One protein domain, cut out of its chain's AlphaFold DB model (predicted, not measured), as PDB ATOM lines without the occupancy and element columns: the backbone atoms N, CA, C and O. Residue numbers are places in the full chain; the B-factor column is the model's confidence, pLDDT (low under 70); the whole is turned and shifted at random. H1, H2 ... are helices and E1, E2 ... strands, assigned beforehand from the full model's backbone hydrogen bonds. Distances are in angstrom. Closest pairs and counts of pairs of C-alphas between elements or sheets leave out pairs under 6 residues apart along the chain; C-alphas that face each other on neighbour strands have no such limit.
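This is residues 109 to 226 of the 226 residues of the protein "DUF1963 domain-containing protein" of Muricauda sp. HICW (UniProt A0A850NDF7). With little regular structure, the domain has two lobes: the antiparallel sheet E3 - E4 - E5, and parallel E1 and E2 with H1 and H2. From the long link between the lobes, residues 172 to 179 stick out. The 118 printed residues, under half in named elements, hold E1 H1 H2 E2 E3 E4 E5, mixed in class. Loose, radius of gyration of the C-alphas 17.6 A, they span 50 by 35 by 29 A.

E3, residues 189 to 195, E4, 198 to 204, and E5, 219 to 224, form a meander, successive antiparallel neighbours; N 193 and O 200 are 3.0 A apart, N 201 and O 222 2.9 A. E1, 109 to 111, H1, 112 to 119, H2, 122 to 133, and E2, 138 to 141, form a strand-helix-strand unit, parallel strands with helices between; N 110 and O 139 are 2.9 A apart. Both helices have every O i to N i+4 pair within hydrogen-bond range.

E1 begins at C-alpha 109 (-12.267, -21.167, 21.765); E5 ends at C-alpha 224 (2.256, -12.687, 25.427). E4 is 20.3 A long.

The farthest C-alphas, Asp 121 and Ser 212, are 54.3 A apart. The printed part has no cut. Links E2 to E3 and E4 to E5 are long. Residues 162 to 186 and 226 have pLDDT under 70.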
ATOM      1  N   THR A 109     -13.546 -20.477  21.617       87.88
ATOM      2  CA  THR A 109     -12.267 -21.167  21.765       87.88
ATOM      3  C   THR A 109     -12.262 -21.953  23.072       87.88
ATOM      4  O   THR A 109     -12.771 -21.493  24.097       87.88
ATOM      5  N   ILE A 110     -11.746 -23.179  23.025       87.88
ATOM      6  CA  ILE A 110     -11.690 -24.080  24.177       87.88
ATOM      7  C   ILE A 110     -10.317 -24.747  24.207       87.88
ATOM      8  O   ILE A 110      -9.939 -25.430  23.254       87.88
ATOM      9  N   VAL A 111      -9.597 -24.590  25.318       85.56
ATOM     10  CA  VAL A 111      -8.359 -25.335  25.569       85.56
ATOM     11  C   VAL A 111      -8.695 -26.820  25.702       85.56
ATOM     12  O   VAL A 111      -9.527 -27.224  26.521       85.56
ATOM     13  N   LYS A 112      -8.064 -27.639  24.867       88.12
ATOM     14  CA  LYS A 112      -8.357 -29.061  24.708       88.12
ATOM     15  C   LYS A 112      -7.790 -29.897  25.853       88.12
ATOM     16  O   LYS A 112      -8.529 -30.710  26.398       88.12
ATOM     17  N   ASP A 113      -6.535 -29.678  26.240       80.50
ATOM     18  CA  ASP A 113      -5.760 -30.614  27.071       80.50
ATOM     19  C   ASP A 113      -6.438 -30.959  28.406       80.50
ATOM     20  O   ASP A 113      -6.652 -32.132  28.727       80.50
ATOM     21  N   GLY A 114      -6.859 -29.944  29.170       80.12
ATOM     22  CA  GLY A 114      -7.526 -30.151  30.461       80.12
ATOM     23  C   GLY A 114      -8.932 -30.745  30.333       80.12
ATOM     24  O   GLY A 114      -9.368 -31.535  31.179       80.12
ATOM     25  N   LEU A 115      -9.644 -30.398  29.261       86.25
ATOM     26  CA  LEU A 115     -11.015 -30.843  29.035       86.25
ATOM     27  C   LEU A 115     -11.067 -32.282  28.511       86.25
ATOM     28  O   LEU A 115     -11.869 -33.078  28.999       86.25
ATOM     29  N   GLU A 116     -10.202 -32.637  27.561       88.56
ATOM     30  CA  GLU A 116     -10.076 -33.997  27.029       88.56
ATOM     31  C   GLU A 116      -9.636 -34.965  28.130       88.56
ATOM     32  O   GLU A 116     -10.250 -36.021  28.291       88.56
ATOM     33  N   TRP A 117      -8.659 -34.578  28.959       87.44
ATOM     34  CA  TRP A 117      -8.237 -35.385  30.108       87.44
ATOM     35  C   TRP A 117      -9.379 -35.635  31.101       87.44
ATOM     36  O   TRP A 117      -9.565 -36.760  31.566       87.44
ATOM     37  N   SER A 118     -10.173 -34.602  31.397       89.94
ATOM     38  CA  SER A 118     -11.277 -34.692  32.360       89.94
ATOM     39  C   SER A 118     -12.465 -35.509  31.843       89.94
ATOM     40  O   SER A 118     -13.152 -36.165  32.627       89.94
ATOM     41  N   LEU A 119     -12.740 -35.460  30.535       93.00
ATOM     42  CA  LEU A 119     -13.916 -36.093  29.925       93.00
ATOM     43  C   LEU A 119     -13.641 -37.482  29.334       93.00
ATOM     44  O   LEU A 119     -14.586 -38.259  29.156       93.00
ATOM     45  N   GLY A 120     -12.383 -37.801  29.016       91.94
ATOM     46  CA  GLY A 120     -11.997 -39.049  28.360       91.94
ATOM     47  C   GLY A 120     -12.807 -39.295  27.084       91.94
ATOM     48  O   GLY A 120     -12.969 -38.404  26.251       91.94
ATOM     49  N   ASP A 121     -13.392 -40.489  26.962       91.19
ATOM     50  CA  ASP A 121     -14.188 -40.894  25.791       91.19
ATOM     51  C   ASP A 121     -15.380 -39.961  25.495       91.19
ATOM     52  O   ASP A 121     -15.819 -39.860  24.347       91.19
ATOM     53  N   SER A 122     -15.876 -39.233  26.504       94.50
ATOM     54  CA  SER A 122     -17.009 -38.303  26.354       94.50
ATOM     55  C   SER A 122     -16.627 -37.002  25.634       94.50
ATOM     56  O   SER A 122     -17.506 -36.255  25.205       94.50
ATOM     57  N   PHE A 123     -15.331 -36.710  25.468       94.12
ATOM     58  CA  PHE A 123     -14.863 -35.495  24.794       94.12
ATOM     59  C   PHE A 123     -15.348 -35.413  23.340       94.12
ATOM     60  O   PHE A 123     -15.822 -34.368  22.893       94.12
ATOM     61  N   ASN A 124     -15.284 -36.526  22.602       91.12
ATOM     62  CA  ASN A 124     -15.699 -36.566  21.197       91.12
ATOM     63  C   ASN A 124     -17.206 -36.339  21.026       91.12
ATOM     64  O   ASN A 124     -17.630 -35.698  20.060       91.12
ATOM     65  N   GLU A 125     -18.008 -36.834  21.973       94.38
ATOM     66  CA  GLU A 125     -19.447 -36.577  22.012       94.38
ATOM     67  C   GLU A 125     -19.719 -35.092  22.269       94.38
ATOM     68  O   GLU A 125     -20.446 -34.470  21.498       94.38
ATOM     69  N   LEU A 126     -19.062 -34.484  23.267       93.19
ATOM     70  CA  LEU A 126     -19.191 -33.050  23.546       93.19
ATOM     71  C   LEU A 126     -18.781 -32.183  22.345       93.19
ATOM     72  O   LEU A 126     -19.512 -31.269  21.975       93.19
ATOM     73  N   ASN A 127     -17.638 -32.468  21.720       90.44
ATOM     74  CA  ASN A 127     -17.151 -31.748  20.537       90.44
ATOM     75  C   ASN A 127     -18.171 -31.806  19.388       90.44
ATOM     76  O   ASN A 127     -18.463 -30.784  18.765       90.44
ATOM     77  N   SER A 128     -18.756 -32.984  19.145       91.19
ATOM     78  CA  SER A 128     -19.793 -33.165  18.122       91.19
ATOM     79  C   SER A 128     -21.057 -32.383  18.475       91.19
ATOM     80  O   SER A 128     -21.539 -31.603  17.657       91.19
ATOM     81  N   LEU A 129     -21.537 -32.497  19.718       94.88
ATOM     82  CA  LEU A 129     -22.722 -31.780  20.191       94.88
ATOM     83  C   LEU A 129     -22.551 -30.262  20.096       94.88
ATOM     84  O   LEU A 129     -23.466 -29.584  19.637       94.88
ATOM     85  N   LEU A 130     -21.397 -29.718  20.482       93.69
ATOM     86  CA  LEU A 130     -21.130 -28.283  20.383       93.69
ATOM     87  C   LEU A 130     -21.148 -27.816  18.926       93.69
ATOM     88  O   LEU A 130     -21.808 -26.829  18.620       93.69
ATOM     89  N   LYS A 131     -20.502 -28.547  18.012       89.50
ATOM     90  CA  LYS A 131     -20.486 -28.201  16.581       89.50
ATOM     91  C   LYS A 131     -21.843 -28.352  15.896       89.50
ATOM     92  O   LYS A 131     -22.117 -27.630  14.946       89.50
ATOM     93  N   GLU A 132     -22.675 -29.287  16.347       93.38
ATOM     94  CA  GLU A 132     -24.015 -29.508  15.793       93.38
ATOM     95  C   GLU A 132     -25.050 -28.506  16.314       93.38
ATOM     96  O   GLU A 132     -25.979 -28.156  15.590       93.38
ATOM     97  N   ASN A 133     -24.919 -28.073  17.572       94.62
ATOM     98  CA  ASN A 133     -25.949 -27.280  18.248       94.62
ATOM     99  C   ASN A 133     -25.621 -25.786  18.332       94.62
ATOM    100  O   ASN A 133     -26.523 -24.988  18.594       94.62
ATOM    101  N   LEU A 134     -24.365 -25.391  18.123       91.44
ATOM    102  CA  LEU A 134     -23.976 -23.986  18.087       91.44
ATOM    103  C   LEU A 134     -23.947 -23.479  16.647       91.44
ATOM    104  O   LEU A 134     -23.366 -24.092  15.758       91.44
ATOM    105  N   ASN A 135     -24.541 -22.305  16.431       87.12
ATOM    106  CA  ASN A 135     -24.524 -21.619  15.136       87.12
ATOM    107  C   ASN A 135     -23.230 -20.817  14.908       87.12
ATOM    108  O   ASN A 135     -23.183 -19.957  14.030       87.12
ATOM    109  N   CYS A 136     -22.196 -21.077  15.707       88.44
ATOM    110  CA  CYS A 136     -20.933 -20.364  15.694       88.44
ATOM    111  C   CYS A 136     -19.763 -21.361  15.605       88.44
ATOM    112  O   CYS A 136     -19.874 -22.488  16.101       88.44
ATOM    113  N   PRO A 137     -18.631 -20.985  14.988       89.50
ATOM    114  CA  PRO A 137     -17.425 -21.799  15.026       89.50
ATOM    115  C   PRO A 137     -16.980 -22.119  16.461       89.50
ATOM    116  O   PRO A 137     -16.945 -21.246  17.331       89.50
ATOM    117  N   VAL A 138     -16.607 -23.381  16.682       91.56
ATOM    118  CA  VAL A 138     -16.001 -23.864  17.928       91.56
ATOM    119  C   VAL A 138     -14.634 -24.446  17.598       91.56
ATOM    120  O   VAL A 138     -14.537 -25.416  16.834       91.56
ATOM    121  N   ILE A 139     -13.585 -23.860  18.167       89.81
ATOM    122  CA  ILE A 139     -12.200 -24.290  17.985       89.81
ATOM    123  C   ILE A 139     -11.688 -24.861  19.303       89.81
ATOM    124  O   ILE A 139     -11.610 -24.164  20.312       89.81
ATOM    125  N   PHE A 140     -11.321 -26.138  19.265       89.44
ATOM    126  CA  PHE A 140     -10.525 -26.765  20.310       89.44
ATOM    127  C   PHE A 140      -9.053 -26.633  19.935       89.44
ATOM    128  O   PHE A 140      -8.706 -26.964  18.799       89.44
ATOM    129  N   TYR A 141      -8.213 -26.170  20.856       86.25
ATOM    130  CA  TYR A 141      -6.778 -25.981  20.623       86.25
ATOM    131  C   TYR A 141      -5.946 -26.519  21.791       86.25
ATOM    132  O   TYR A 141      -6.430 -26.579  22.920       86.25
ATOM    133  N   GLU A 142      -4.715 -26.934  21.512       83.69
ATOM    134  CA  GLU A 142      -3.733 -27.383  22.512       83.69
ATOM    135  C   GLU A 142      -2.765 -26.231  22.819       83.69
ATOM    136  O   GLU A 142      -2.571 -25.348  21.972       83.69
ATOM    137  N   TYR A 143      -2.144 -26.208  24.003       76.06
ATOM    138  CA  TYR A 143      -1.120 -25.189  24.271       76.06
ATOM    139  C   TYR A 143       0.035 -25.324  23.279       76.06
ATOM    140  O   TYR A 143       0.597 -26.401  23.085       76.06
ATOM    141  N   GLY A 144       0.397 -24.207  22.649       72.12
ATOM    142  CA  GLY A 144       1.430 -24.166  21.615       72.12
ATOM    143  C   GLY A 144       0.929 -24.450  20.195       72.12
ATOM    144  O   GLY A 144       1.665 -24.162  19.253       72.12
ATOM    145  N   ASP A 145      -0.308 -24.927  20.004       77.62
ATOM    146  CA  ASP A 145      -0.941 -25.038  18.679       77.62
ATOM    147  C   ASP A 145      -1.934 -23.896  18.440       77.62
ATOM    148  O   ASP A 145      -3.153 -24.065  18.348       77.62
ATOM    149  N   TYR A 146      -1.389 -22.684  18.353       77.88
ATOM    150  CA  TYR A 146      -2.180 -21.474  18.143       77.88
ATOM    151  C   TYR A 146      -2.441 -21.155  16.665       77.88
ATOM    152  O   TYR A 146      -3.094 -20.160  16.356       77.88
ATOM    153  N   GLY A 147      -1.963 -21.984  15.730       78.88
ATOM    154  CA  GLY A 147      -2.017 -21.692  14.291       78.88
ATOM    155  C   GLY A 147      -3.434 -21.605  13.707       78.88
ATOM    156  O   GLY A 147      -3.612 -21.112  12.595       78.88
ATOM    157  N   LEU A 148      -4.439 -22.085  14.443       76.88
ATOM    158  CA  LEU A 148      -5.852 -22.043  14.060       76.88
ATOM    159  C   LEU A 148      -6.625 -20.880  14.697       76.88
ATOM    160  O   LEU A 148      -7.800 -20.690  14.377       76.88
ATOM    161  N   LEU A 149      -6.003 -20.131  15.608       85.75
ATOM    162  CA  LEU A 149      -6.654 -19.069  16.365       85.75
ATOM    163  C   LEU A 149      -6.442 -17.712  15.683       85.75
ATOM    164  O   LEU A 149      -5.379 -17.468  15.107       85.75
ATOM    165  N   PRO A 150      -7.440 -16.813  15.720       87.69
ATOM    166  CA  PRO A 150      -7.263 -15.468  15.193       87.69
ATOM    167  C   PRO A 150      -6.239 -14.716  16.043       87.69
ATOM    168  O   PRO A 150      -6.406 -14.609  17.253       87.69
ATOM    169  N   THR A 151      -5.198 -14.182  15.406       87.94
ATOM    170  CA  THR A 151      -4.152 -13.390  16.071       87.94
ATOM    171  C   THR A 151      -4.525 -11.919  16.226       87.94
ATOM    172  O   THR A 151      -4.120 -11.290  17.200       87.94
ATOM    173  N   ASP A 152      -5.337 -11.400  15.302       90.25
ATOM    174  CA  ASP A 152      -5.857 -10.038  15.334       90.25
ATOM    175  C   ASP A 152      -7.377 -10.081  15.528       90.25
ATOM    176  O   ASP A 152      -8.106 -10.588  14.670       90.25
ATOM    177  N   PHE A 153      -7.876  -9.554  16.645       92.31
ATOM    178  CA  PHE A 153      -9.314  -9.475  16.913       92.31
ATOM    179  C   PHE A 153      -9.644  -8.373  17.920       92.31
ATOM    180  O   PHE A 153      -8.793  -7.909  18.674       92.31
ATOM    181  N   ILE A 154     -10.906  -7.954  17.928       92.69
ATOM    182  CA  ILE A 154     -11.452  -6.976  18.871       92.69
ATOM    183  C   ILE A 154     -12.418  -7.661  19.828       92.69
ATOM    184  O   ILE A 154     -13.102  -8.614  19.445       92.69
ATOM    185  N   PHE A 155     -12.515  -7.127  21.044       91.44
ATOM    186  CA  PHE A 155     -13.434  -7.603  22.080       91.44
ATOM    187  C   PHE A 155     -13.273  -9.102  22.399       91.44
ATOM    188  O   PHE A 155     -12.302  -9.747  22.005       91.44
ATOM    189  N   GLY A 156     -14.184  -9.660  23.197       87.56
ATOM    190  CA  GLY A 156     -14.123 -11.063  23.609       87.56
ATOM    191  C   GLY A 156     -13.085 -11.332  24.699       87.56
ATOM    192  O   GLY A 156     -12.788 -10.465  25.516       87.56
ATOM    193  N   ARG A 157     -12.583 -12.569  24.754       84.00
ATOM    194  CA  ARG A 157     -11.532 -12.970  25.697       84.00
ATOM    195  C   ARG A 157     -10.181 -13.000  24.985       84.00
ATOM    196  O   ARG A 157     -10.148 -13.459  23.843       84.00
ATOM    197  N   PRO A 158      -9.088 -12.567  25.638       83.75
ATOM    198  CA  PRO A 158      -7.751 -12.778  25.097       83.75
ATOM    199  C   PRO A 158      -7.520 -14.282  24.899       83.75
ATOM    200  O   PRO A 158      -7.882 -15.087  25.755       83.75
ATOM    201  N   ILE A 159      -6.971 -14.655  23.743       82.25
ATOM    202  CA  ILE A 159      -6.688 -16.058  23.392       82.25
ATOM    203  C   ILE A 159      -5.235 -16.415  23.729       82.25
ATOM    204  O   ILE A 159      -4.940 -17.543  24.113       82.25
ATOM    205  N   PHE A 160      -4.339 -15.438  23.595       78.44
ATOM    206  CA  PHE A 160      -2.914 -15.573  23.859       78.44
ATOM    207  C   PHE A 160      -2.618 -14.943  25.212       78.44
ATOM    208  O   PHE A 160      -2.740 -13.725  25.360       78.44
ATOM    209  N   TRP A 161      -2.271 -15.775  26.189       70.75
ATOM    210  CA  TRP A 161      -1.966 -15.341  27.545       70.75
ATOM    211  C   TRP A 161      -0.902 -16.254  28.155       70.75
ATOM    212  O   TRP A 161      -1.126 -17.452  28.297       70.75
ATOM    213  N   GLN A 162       0.258 -15.697  28.514       64.50
ATOM    214  CA  GLN A 162       1.322 -16.449  29.200       64.50
ATOM    215  C   GLN A 162       1.198 -16.425  30.735       64.50
ATOM    216  O   GLN A 162       1.863 -17.201  31.412       64.50
ATOM    217  N   GLY A 163       0.337 -15.578  31.305       54.94
ATOM    218  CA  GLY A 163       0.163 -15.450  32.757       54.94
ATOM    219  C   GLY A 163      -0.810 -16.459  33.383       54.94
ATOM    220  O   GLY A 163      -1.397 -16.143  34.410       54.94
ATOM    221  N   GLU A 164      -1.081 -17.613  32.761       52.25
ATOM    222  CA  GLU A 164      -1.983 -18.625  33.356       52.25
ATOM    223  C   GLU A 164      -1.309 -19.418  34.489       52.25
ATOM    224  O   GLU A 164      -2.004 -19.948  35.352       52.25
ATOM    225  N   ASP A 165       0.030 -19.423  34.539       45.56
ATOM    226  CA  ASP A 165       0.805 -19.975  35.660       45.56
ATOM    227  C   ASP A 165       0.935 -18.989  36.842       45.56
ATOM    228  O   ASP A 165       1.385 -19.365  37.928       45.56
ATOM    229  N   GLU A 166       0.510 -17.733  36.673       44.94
ATOM    230  CA  GLU A 166       0.421 -16.748  37.754       44.94
ATOM    231  C   GLU A 166      -0.967 -16.828  38.409       44.94
ATOM    232  O   GLU A 166      -1.820 -15.946  38.285       44.94
ATOM    233  N   GLU A 167      -1.216 -17.933  39.118       42.59
ATOM    234  CA  GLU A 167      -2.333 -18.038  40.056       42.59
ATOM    235  C   GLU A 167      -2.344 -16.826  41.007       42.59
ATOM    236  O   GLU A 167      -1.439 -16.644  41.818       42.59
ATOM    237  N   PHE A 168      -3.421 -16.035  40.942       40.38
ATOM    238  CA  PHE A 168      -4.161 -15.532  42.106       40.38
ATOM    239  C   PHE A 168      -3.323 -15.260  43.376       40.38
ATOM    240  O   PHE A 168      -3.565 -15.854  44.428       40.38
ATOM    241  N   GLN A 169      -2.409 -14.288  43.356       34.34
ATOM    242  CA  GLN A 169      -2.007 -13.641  44.609       34.34
ATOM    243  C   GLN A 169      -2.970 -12.492  44.902       34.34
ATOM    244  O   GLN A 169      -2.709 -11.317  44.655       34.34
ATOM    245  N   VAL A 170      -4.131 -12.862  45.452       36.56
ATOM    246  CA  VAL A 170      -4.866 -11.969  46.351       36.56
ATOM    247  C   VAL A 170      -3.981 -11.830  47.585       36.56
ATOM    248  O   VAL A 170      -4.003 -12.688  48.467       36.56
ATOM    249  N   PHE A 171      -3.152 -10.792  47.629       35.31
ATOM    250  CA  PHE A 171      -2.484 -10.417  48.865       35.31
ATOM    251  C   PHE A 171      -3.555  -9.903  49.832       35.31
ATOM    252  O   PHE A 171      -4.101  -8.812  49.662       35.31
ATOM    253  N   GLU A 172      -3.901 -10.721  50.827       35.84
ATOM    254  CA  GLU A 172      -4.517 -10.209  52.046       35.84
ATOM    255  C   GLU A 172      -3.511  -9.288  52.752       35.84
ATOM    256  O   GLU A 172      -2.361  -9.661  52.970       35.84
ATOM    257  N   GLU A 173      -3.992  -8.078  53.043       39.31
ATOM    258  CA  GLU A 173      -3.455  -7.012  53.898       39.31
ATOM    259  C   GLU A 173      -2.074  -7.228  54.547       39.31
ATOM    260  O   GLU A 173      -1.926  -7.992  55.502       39.31
ATOM    261  N   GLY A 174      -1.110  -6.385  54.157       42.25
ATOM    262  CA  GLY A 174       0.021  -6.041  55.020       42.25
ATOM    263  C   GLY A 174       1.300  -5.658  54.283       42.25
ATOM    264  O   GLY A 174       2.029  -6.534  53.844       42.25
ATOM    265  N   GLU A 175       1.583  -4.352  54.267       43.94
ATOM    266  CA  GLU A 175       2.934  -3.760  54.244       43.94
ATOM    267  C   GLU A 175       3.816  -4.049  53.012       43.94
ATOM    268  O   GLU A 175       4.717  -4.878  53.051       43.94
ATOM    269  N   ASP A 176       3.558  -3.330  51.914       37.94
ATOM    270  CA  ASP A 176       4.472  -2.348  51.292       37.94
ATOM    271  C   ASP A 176       3.905  -1.956  49.909       37.94
ATOM    272  O   ASP A 176       3.639  -2.803  49.060       37.94
ATOM    273  N   GLU A 177       3.636  -0.661  49.707       39.31
ATOM    274  CA  GLU A 177       2.993  -0.082  48.513       39.31
ATOM    275  C   GLU A 177       3.931  -0.062  47.286       39.31
ATOM    276  O   GLU A 177       4.298   0.999  46.782       39.31
ATOM    277  N   GLU A 178       4.314  -1.226  46.765       39.28
ATOM    278  CA  GLU A 178       4.548  -1.361  45.325       39.28
ATOM    279  C   GLU A 178       3.244  -1.878  44.718       39.28
ATOM    280  O   GLU A 178       2.773  -2.954  45.078       39.28
ATOM    281  N   GLU A 179       2.613  -1.077  43.852       37.34
ATOM    282  CA  GLU A 179       1.389  -1.431  43.125       37.34
ATOM    283  C   GLU A 179       1.608  -2.715  42.310       37.34
ATOM    284  O   GLU A 179       1.927  -2.685  41.123       37.34
ATOM    285  N   SER A 180       1.432  -3.873  42.944       39.19
ATOM    286  CA  SER A 180       1.304  -5.143  42.250       39.19
ATOM    287  C   SER A 180      -0.046  -5.082  41.538       39.19
ATOM    288  O   SER A 180      -1.106  -5.252  42.154       39.19
ATOM    289  N   TYR A 181      -0.025  -4.747  40.251       43.69
ATOM    290  CA  TYR A 181      -1.198  -4.807  39.391       43.69
ATOM    291  C   TYR A 181      -1.615  -6.277  39.278       43.69
ATOM    292  O   TYR A 181      -1.142  -7.014  38.422       43.69
ATOM    293  N   SER A 182      -2.488  -6.723  40.182       48.53
ATOM    294  CA  SER A 182      -3.175  -8.003  40.042       48.53
ATOM    295  C   SER A 182      -4.212  -7.847  38.931       48.53
ATOM    296  O   SER A 182      -5.319  -7.343  39.137       48.53
ATOM    297  N   TYR A 183      -3.818  -8.204  37.709       54.91
ATOM    298  CA  TYR A 183      -4.713  -8.213  36.559       54.91
ATOM    299  C   TYR A 183      -5.852  -9.179  36.822       54.91
ATOM    300  O   TYR A 183      -5.650 -10.308  37.277       54.91
ATOM    301  N   ARG A 184      -7.072  -8.750  36.520       58.16
ATOM    302  CA  ARG A 184      -8.204  -9.660  36.571       58.16
ATOM    303  C   ARG A 184      -8.496 -10.081  35.150       58.16
ATOM    304  O   ARG A 184      -8.757  -9.249  34.294       58.16
ATOM    305  N   PHE A 185      -8.594 -11.385  34.930       60.31
ATOM    306  CA  PHE A 185      -9.164 -11.973  33.712       60.31
ATOM    307  C   PHE A 185     -10.566 -11.404  33.355       60.31
ATOM    308  O   PHE A 185     -11.108 -11.670  32.286       60.31
ATOM    309  N   SER A 186     -11.187 -10.641  34.263       68.94
ATOM    310  CA  SER A 186     -12.435  -9.911  34.050       68.94
ATOM    311  C   SER A 186     -12.291  -8.547  33.373       68.94
ATOM    312  O   SER A 186     -13.322  -7.956  33.050       68.94
ATOM    313  N   ASP A 187     -11.081  -8.009  33.231       82.94
ATOM    314  CA  ASP A 187     -10.889  -6.678  32.660       82.94
ATOM    315  C   ASP A 187     -11.290  -6.696  31.173       82.94
ATOM    316  O   ASP A 187     -10.918  -7.624  30.444       82.94
ATOM    317  N   PRO A 188     -12.101  -5.731  30.699       89.50
ATOM    318  CA  PRO A 188     -12.610  -5.795  29.337       89.50
ATOM    319  C   PRO A 188     -11.498  -5.663  28.290       89.50
ATOM    320  O   PRO A 188     -10.747  -4.687  28.268       89.50
ATOM    321  N   HIS A 189     -11.433  -6.642  27.390       91.62
ATOM    322  CA  HIS A 189     -10.506  -6.669  26.264       91.62
ATOM    323  C   HIS A 189     -10.992  -5.754  25.133       91.62
ATOM    324  O   HIS A 189     -12.158  -5.803  24.738       91.62
ATOM    325  N   ILE A 190     -10.090  -4.940  24.595       93.31
ATOM    326  CA  ILE A 190     -10.351  -4.030  23.479       93.31
ATOM    327  C   ILE A 190      -9.887  -4.674  22.176       93.31
ATOM    328  O   ILE A 190     -10.668  -4.797  21.233       93.31
ATOM    329  N   PHE A 191      -8.615  -5.059  22.115       92.62
ATOM    330  CA  PHE A 191      -7.937  -5.392  20.870       92.62
ATOM    331  C   PHE A 191      -6.736  -6.299  21.133       92.62
ATOM    332  O   PHE A 191      -5.955  -6.032  22.037       92.62
ATOM    333  N   SER A 192      -6.576  -7.332  20.315       93.19
ATOM    334  CA  SER A 192      -5.385  -8.173  20.262       93.19
ATOM    335  C   SER A 192      -4.774  -8.050  18.878       93.19
ATOM    336  O   SER A 192      -5.510  -7.989  17.887       93.19
ATOM    337  N   MET A 193      -3.448  -8.009  18.810       92.31
ATOM    338  CA  MET A 193      -2.728  -8.112  17.548       92.31
ATOM    339  C   MET A 193      -1.424  -8.874  17.688       92.31
ATOM    340  O   MET A 193      -0.766  -8.833  18.727       92.31
ATOM    341  N   GLU A 194      -1.017  -9.504  16.597       89.94
ATOM    342  CA  GLU A 194       0.318 -10.078  16.471       89.94
ATOM    343  C   GLU A 194       1.388  -8.976  16.493       89.94
ATOM    344  O   GLU A 194       1.321  -7.983  15.755       89.94
ATOM    345  N   TYR A 195       2.406  -9.171  17.324       88.19
ATOM    346  CA  TYR A 195       3.540  -8.268  17.466       88.19
ATOM    347  C   TYR A 195       4.787  -9.068  17.847       88.19
ATOM    348  O   TYR A 195       4.748  -9.895  18.751       88.19
ATOM    349  N   GLY A 196       5.909  -8.830  17.164       86.31
ATOM    350  CA  GLY A 196       7.134  -9.592  17.412       86.31
ATOM    351  C   GLY A 196       6.942 -11.095  17.174       86.31
ATOM    352  O   GLY A 196       6.576 -11.498  16.074       86.31
ATOM    353  N   GLU A 197       7.217 -11.901  18.200       84.38
ATOM    354  CA  GLU A 197       7.059 -13.365  18.184       84.38
ATOM    355  C   GLU A 197       5.779 -13.821  18.909       84.38
ATOM    356  O   GLU A 197       5.608 -15.005  19.170       84.38
ATOM    357  N   GLY A 198       4.876 -12.901  19.248       88.19
ATOM    358  CA  GLY A 198       3.665 -13.210  20.001       88.19
ATOM    359  C   GLY A 198       2.529 -12.235  19.724       88.19
ATOM    360  O   GLY A 198       2.355 -11.749  18.603       88.19
ATOM    361  N   ASN A 199       1.751 -11.936  20.761       89.56
ATOM    362  CA  ASN A 199       0.596 -11.049  20.687       89.56
ATOM    363  C   ASN A 199       0.663  -9.984  21.774       89.56
ATOM    364  O   ASN A 199       1.065 -10.250  22.904       89.56
ATOM    365  N   ILE A 200       0.211  -8.782  21.444       90.56
ATOM    366  CA  ILE A 200      -0.066  -7.728  22.414       90.56
ATOM    367  C   ILE A 200      -1.581  -7.601  22.561       90.56
ATOM    368  O   ILE A 200      -2.305  -7.455  21.574       90.56
ATOM    369  N   ASN A 201      -2.062  -7.703  23.796       91.56
ATOM    370  CA  ASN A 201      -3.476  -7.608  24.140       91.56
ATOM    371  C   ASN A 201      -3.724  -6.301  24.889       91.56
ATOM    372  O   ASN A 201      -3.022  -6.015  25.853       91.56
ATOM    373  N   PHE A 202      -4.731  -5.536  24.481       92.94
ATOM    374  CA  PHE A 202      -5.103  -4.263  25.088       92.94
ATOM    375  C   PHE A 202      -6.409  -4.402  25.864       92.94
ATOM    376  O   PHE A 202      -7.411  -4.885  25.332       92.94
ATOM    377  N   PHE A 203      -6.418  -3.918  27.098       92.19
ATOM    378  CA  PHE A 203      -7.539  -3.970  28.032       92.19
ATOM    379  C   PHE A 203      -7.867  -2.578  28.549       92.19
ATOM    380  O   PHE A 203      -7.018  -1.689  28.560       92.19
ATOM    381  N   THR A 204      -9.089  -2.394  29.036       91.81
ATOM    382  CA  THR A 204      -9.442  -1.231  29.855       91.81
ATOM    383  C   THR A 204      -9.478  -1.602  31.339       91.81
ATOM    384  O   THR A 204     -10.008  -2.641  31.720       91.81
ATOM    385  N   LYS A 205      -8.937  -0.725  32.195       86.75
ATOM    386  CA  LYS A 205      -9.012  -0.825  33.667       86.75
ATOM    387  C   LYS A 205     -10.421  -0.576  34.216       86.75
ATOM    388  O   LYS A 205     -10.680  -0.805  35.397       86.75
ATOM    389  N   SER A 206     -11.314  -0.029  33.398       82.50
ATOM    390  CA  SER A 206     -12.677   0.351  33.759       82.50
ATOM    391  C   SER A 206     -13.685  -0.365  32.868       82.50
ATOM    392  O   SER A 206     -13.348  -0.988  31.871       82.50
ATOM    393  N   SER A 207     -14.969  -0.277  33.211       85.50
ATOM    394  CA  SER A 207     -16.027  -0.874  32.390       85.50
ATOM    395  C   SER A 207     -16.223  -0.180  31.034       85.50
ATOM    396  O   SER A 207     -16.938  -0.713  30.199       85.50
ATOM    397  N   ALA A 208     -15.670   1.023  30.853       92.19
ATOM    398  CA  ALA A 208     -15.652   1.783  29.604       92.19
ATOM    399  C   ALA A 208     -14.544   2.847  29.645       92.19
ATOM    400  O   ALA A 208     -14.142   3.274  30.735       92.19
ATOM    401  N   LEU A 209     -14.083   3.290  28.476       94.75
ATOM    402  CA  LEU A 209     -13.134   4.391  28.324       94.75
ATOM    403  C   LEU A 209     -13.826   5.748  28.469       94.75
ATOM    404  O   LEU A 209     -14.810   6.049  27.791       94.75
ATOM    405  N   ASP A 210     -13.255   6.604  29.308       95.44
ATOM    406  CA  ASP A 210     -13.614   8.009  29.445       95.44
ATOM    407  C   ASP A 210     -12.573   8.875  28.732       95.44
ATOM    408  O   ASP A 210     -11.490   9.152  29.250       95.44
ATOM    409  N   VAL A 211     -12.917   9.333  27.530       94.62
ATOM    410  CA  VAL A 211     -12.040  10.169  26.692       94.62
ATOM    411  C   VAL A 211     -11.815  11.583  27.237       94.62
ATOM    412  O   VAL A 211     -11.006  12.326  26.686       94.62
ATOM    413  N   SER A 212     -12.516  11.981  28.306       94.75
ATOM    414  CA  SER A 212     -12.224  13.228  29.025       94.75
ATOM    415  C   SER A 212     -11.057  13.091  30.010       94.75
ATOM    416  O   SER A 212     -10.550  14.097  30.514       94.75
ATOM    417  N   ARG A 213     -10.620  11.856  30.268       95.00
ATOM    418  CA  ARG A 213      -9.490  11.501  31.129       95.00
ATOM    419  C   ARG A 213      -8.329  10.969  30.294       95.00
ATOM    420  O   ARG A 213      -8.484  10.653  29.116       95.00
ATOM    421  N   ASP A 214      -7.157  10.868  30.913       94.12
ATOM    422  CA  ASP A 214      -5.984  10.320  30.240       94.12
ATOM    423  C   ASP A 214      -6.212   8.841  29.893       94.12
ATOM    424  O   ASP A 214      -6.524   8.026  30.764       94.12
ATOM    425  N   LEU A 215      -6.091   8.487  28.611       95.31
ATOM    426  CA  LEU A 215      -6.211   7.099  28.165       95.31
ATOM    427  C   LEU A 215      -5.047   6.237  28.659       95.31
ATOM    428  O   LEU A 215      -5.239   5.044  28.872       95.31
ATOM    429  N   ASN A 216      -3.874   6.828  28.894       94.06
ATOM    430  CA  ASN A 216      -2.687   6.123  29.389       94.06
ATOM    431  C   ASN A 216      -2.849   5.644  30.836       94.06
ATOM    432  O   ASN A 216      -2.171   4.722  31.270       94.06
ATOM    433  N   GLU A 217      -3.800   6.215  31.575       93.00
ATOM    434  CA  GLU A 217      -4.179   5.717  32.898       93.00
ATOM    435  C   GLU A 217      -5.249   4.619  32.827       93.00
ATOM    436  O   GLU A 217      -5.445   3.909  33.813       93.00
ATOM    437  N   GLN A 218      -5.941   4.481  31.691       93.75
ATOM    438  CA  GLN A 218      -7.139   3.650  31.526       93.75
ATOM    439  C   GLN A 218      -6.913   2.386  30.701       93.75
ATOM    440  O   GLN A 218      -7.642   1.417  30.904       93.75
ATOM    441  N   ILE A 219      -5.965   2.401  29.767       93.56
ATOM    442  CA  ILE A 219      -5.636   1.262  28.911       93.56
ATOM    443  C   ILE A 219      -4.385   0.579  29.460       93.56
ATOM    444  O   ILE A 219      -3.463   1.247  29.923       93.56
ATOM    445  N   ILE A 220      -4.383  -0.749  29.425       90.31
ATOM    446  CA  ILE A 220      -3.219  -1.586  29.715       90.31
ATOM    447  C   ILE A 220      -2.979  -2.494  28.519       90.31
ATOM    448  O   ILE A 220      -3.922  -3.048  27.959       90.31
ATOM    449  N   GLU A 221      -1.723  -2.691  28.177       89.75
ATOM    450  CA  GLU A 221      -1.232  -3.691  27.248       89.75
ATOM    451  C   GLU A 221      -0.540  -4.835  27.978       89.75
ATOM    452  O   GLU A 221       0.142  -4.644  28.981       89.75
ATOM    453  N   ILE A 222      -0.704  -6.041  27.452       87.62
ATOM    454  CA  ILE A 222      -0.024  -7.233  27.945       87.62
ATOM    455  C   ILE A 222       0.525  -7.978  26.743       87.62
ATOM    456  O   ILE A 222      -0.229  -8.466  25.894       87.62
ATOM    457  N   TYR A 223       1.851  -8.057  26.680       87.00
ATOM    458  CA  TYR A 223       2.546  -8.878  25.705       87.00
ATOM    459  C   TYR A 223       2.545 -10.340  26.156       87.00
ATOM    460  O   TYR A 223       2.850 -10.655  27.303       87.00
ATOM    461  N   SER A 224       2.191 -11.239  25.250       82.81
ATOM    462  CA  SER A 224       2.256 -12.687  25.427       82.81
ATOM    463  C   SER A 224       3.122 -13.254  24.314       82.81
ATOM    464  O   SER A 224       2.702 -13.279  23.157       82.81
ATOM    465  N   GLY A 225       4.345 -13.652  24.664       75.56
ATOM    466  CA  GLY A 225       5.270 -14.284  23.727       75.56
ATOM    467  C   GLY A 225       4.903 -15.739  23.432       75.56
ATOM    468  O   GLY A 225       3.968 -16.297  24.012       75.56
ATOM    469  N   THR A 226       5.676 -16.362  22.547       58.62
ATOM    470  CA  THR A 226       5.783 -17.824  22.431       58.62
ATOM    471  C   THR A 226       7.031 -18.332  23.126       58.62
ATOM    472  O   THR A 226       8.064 -17.633  23.027       58.62
TER     473      THR A 226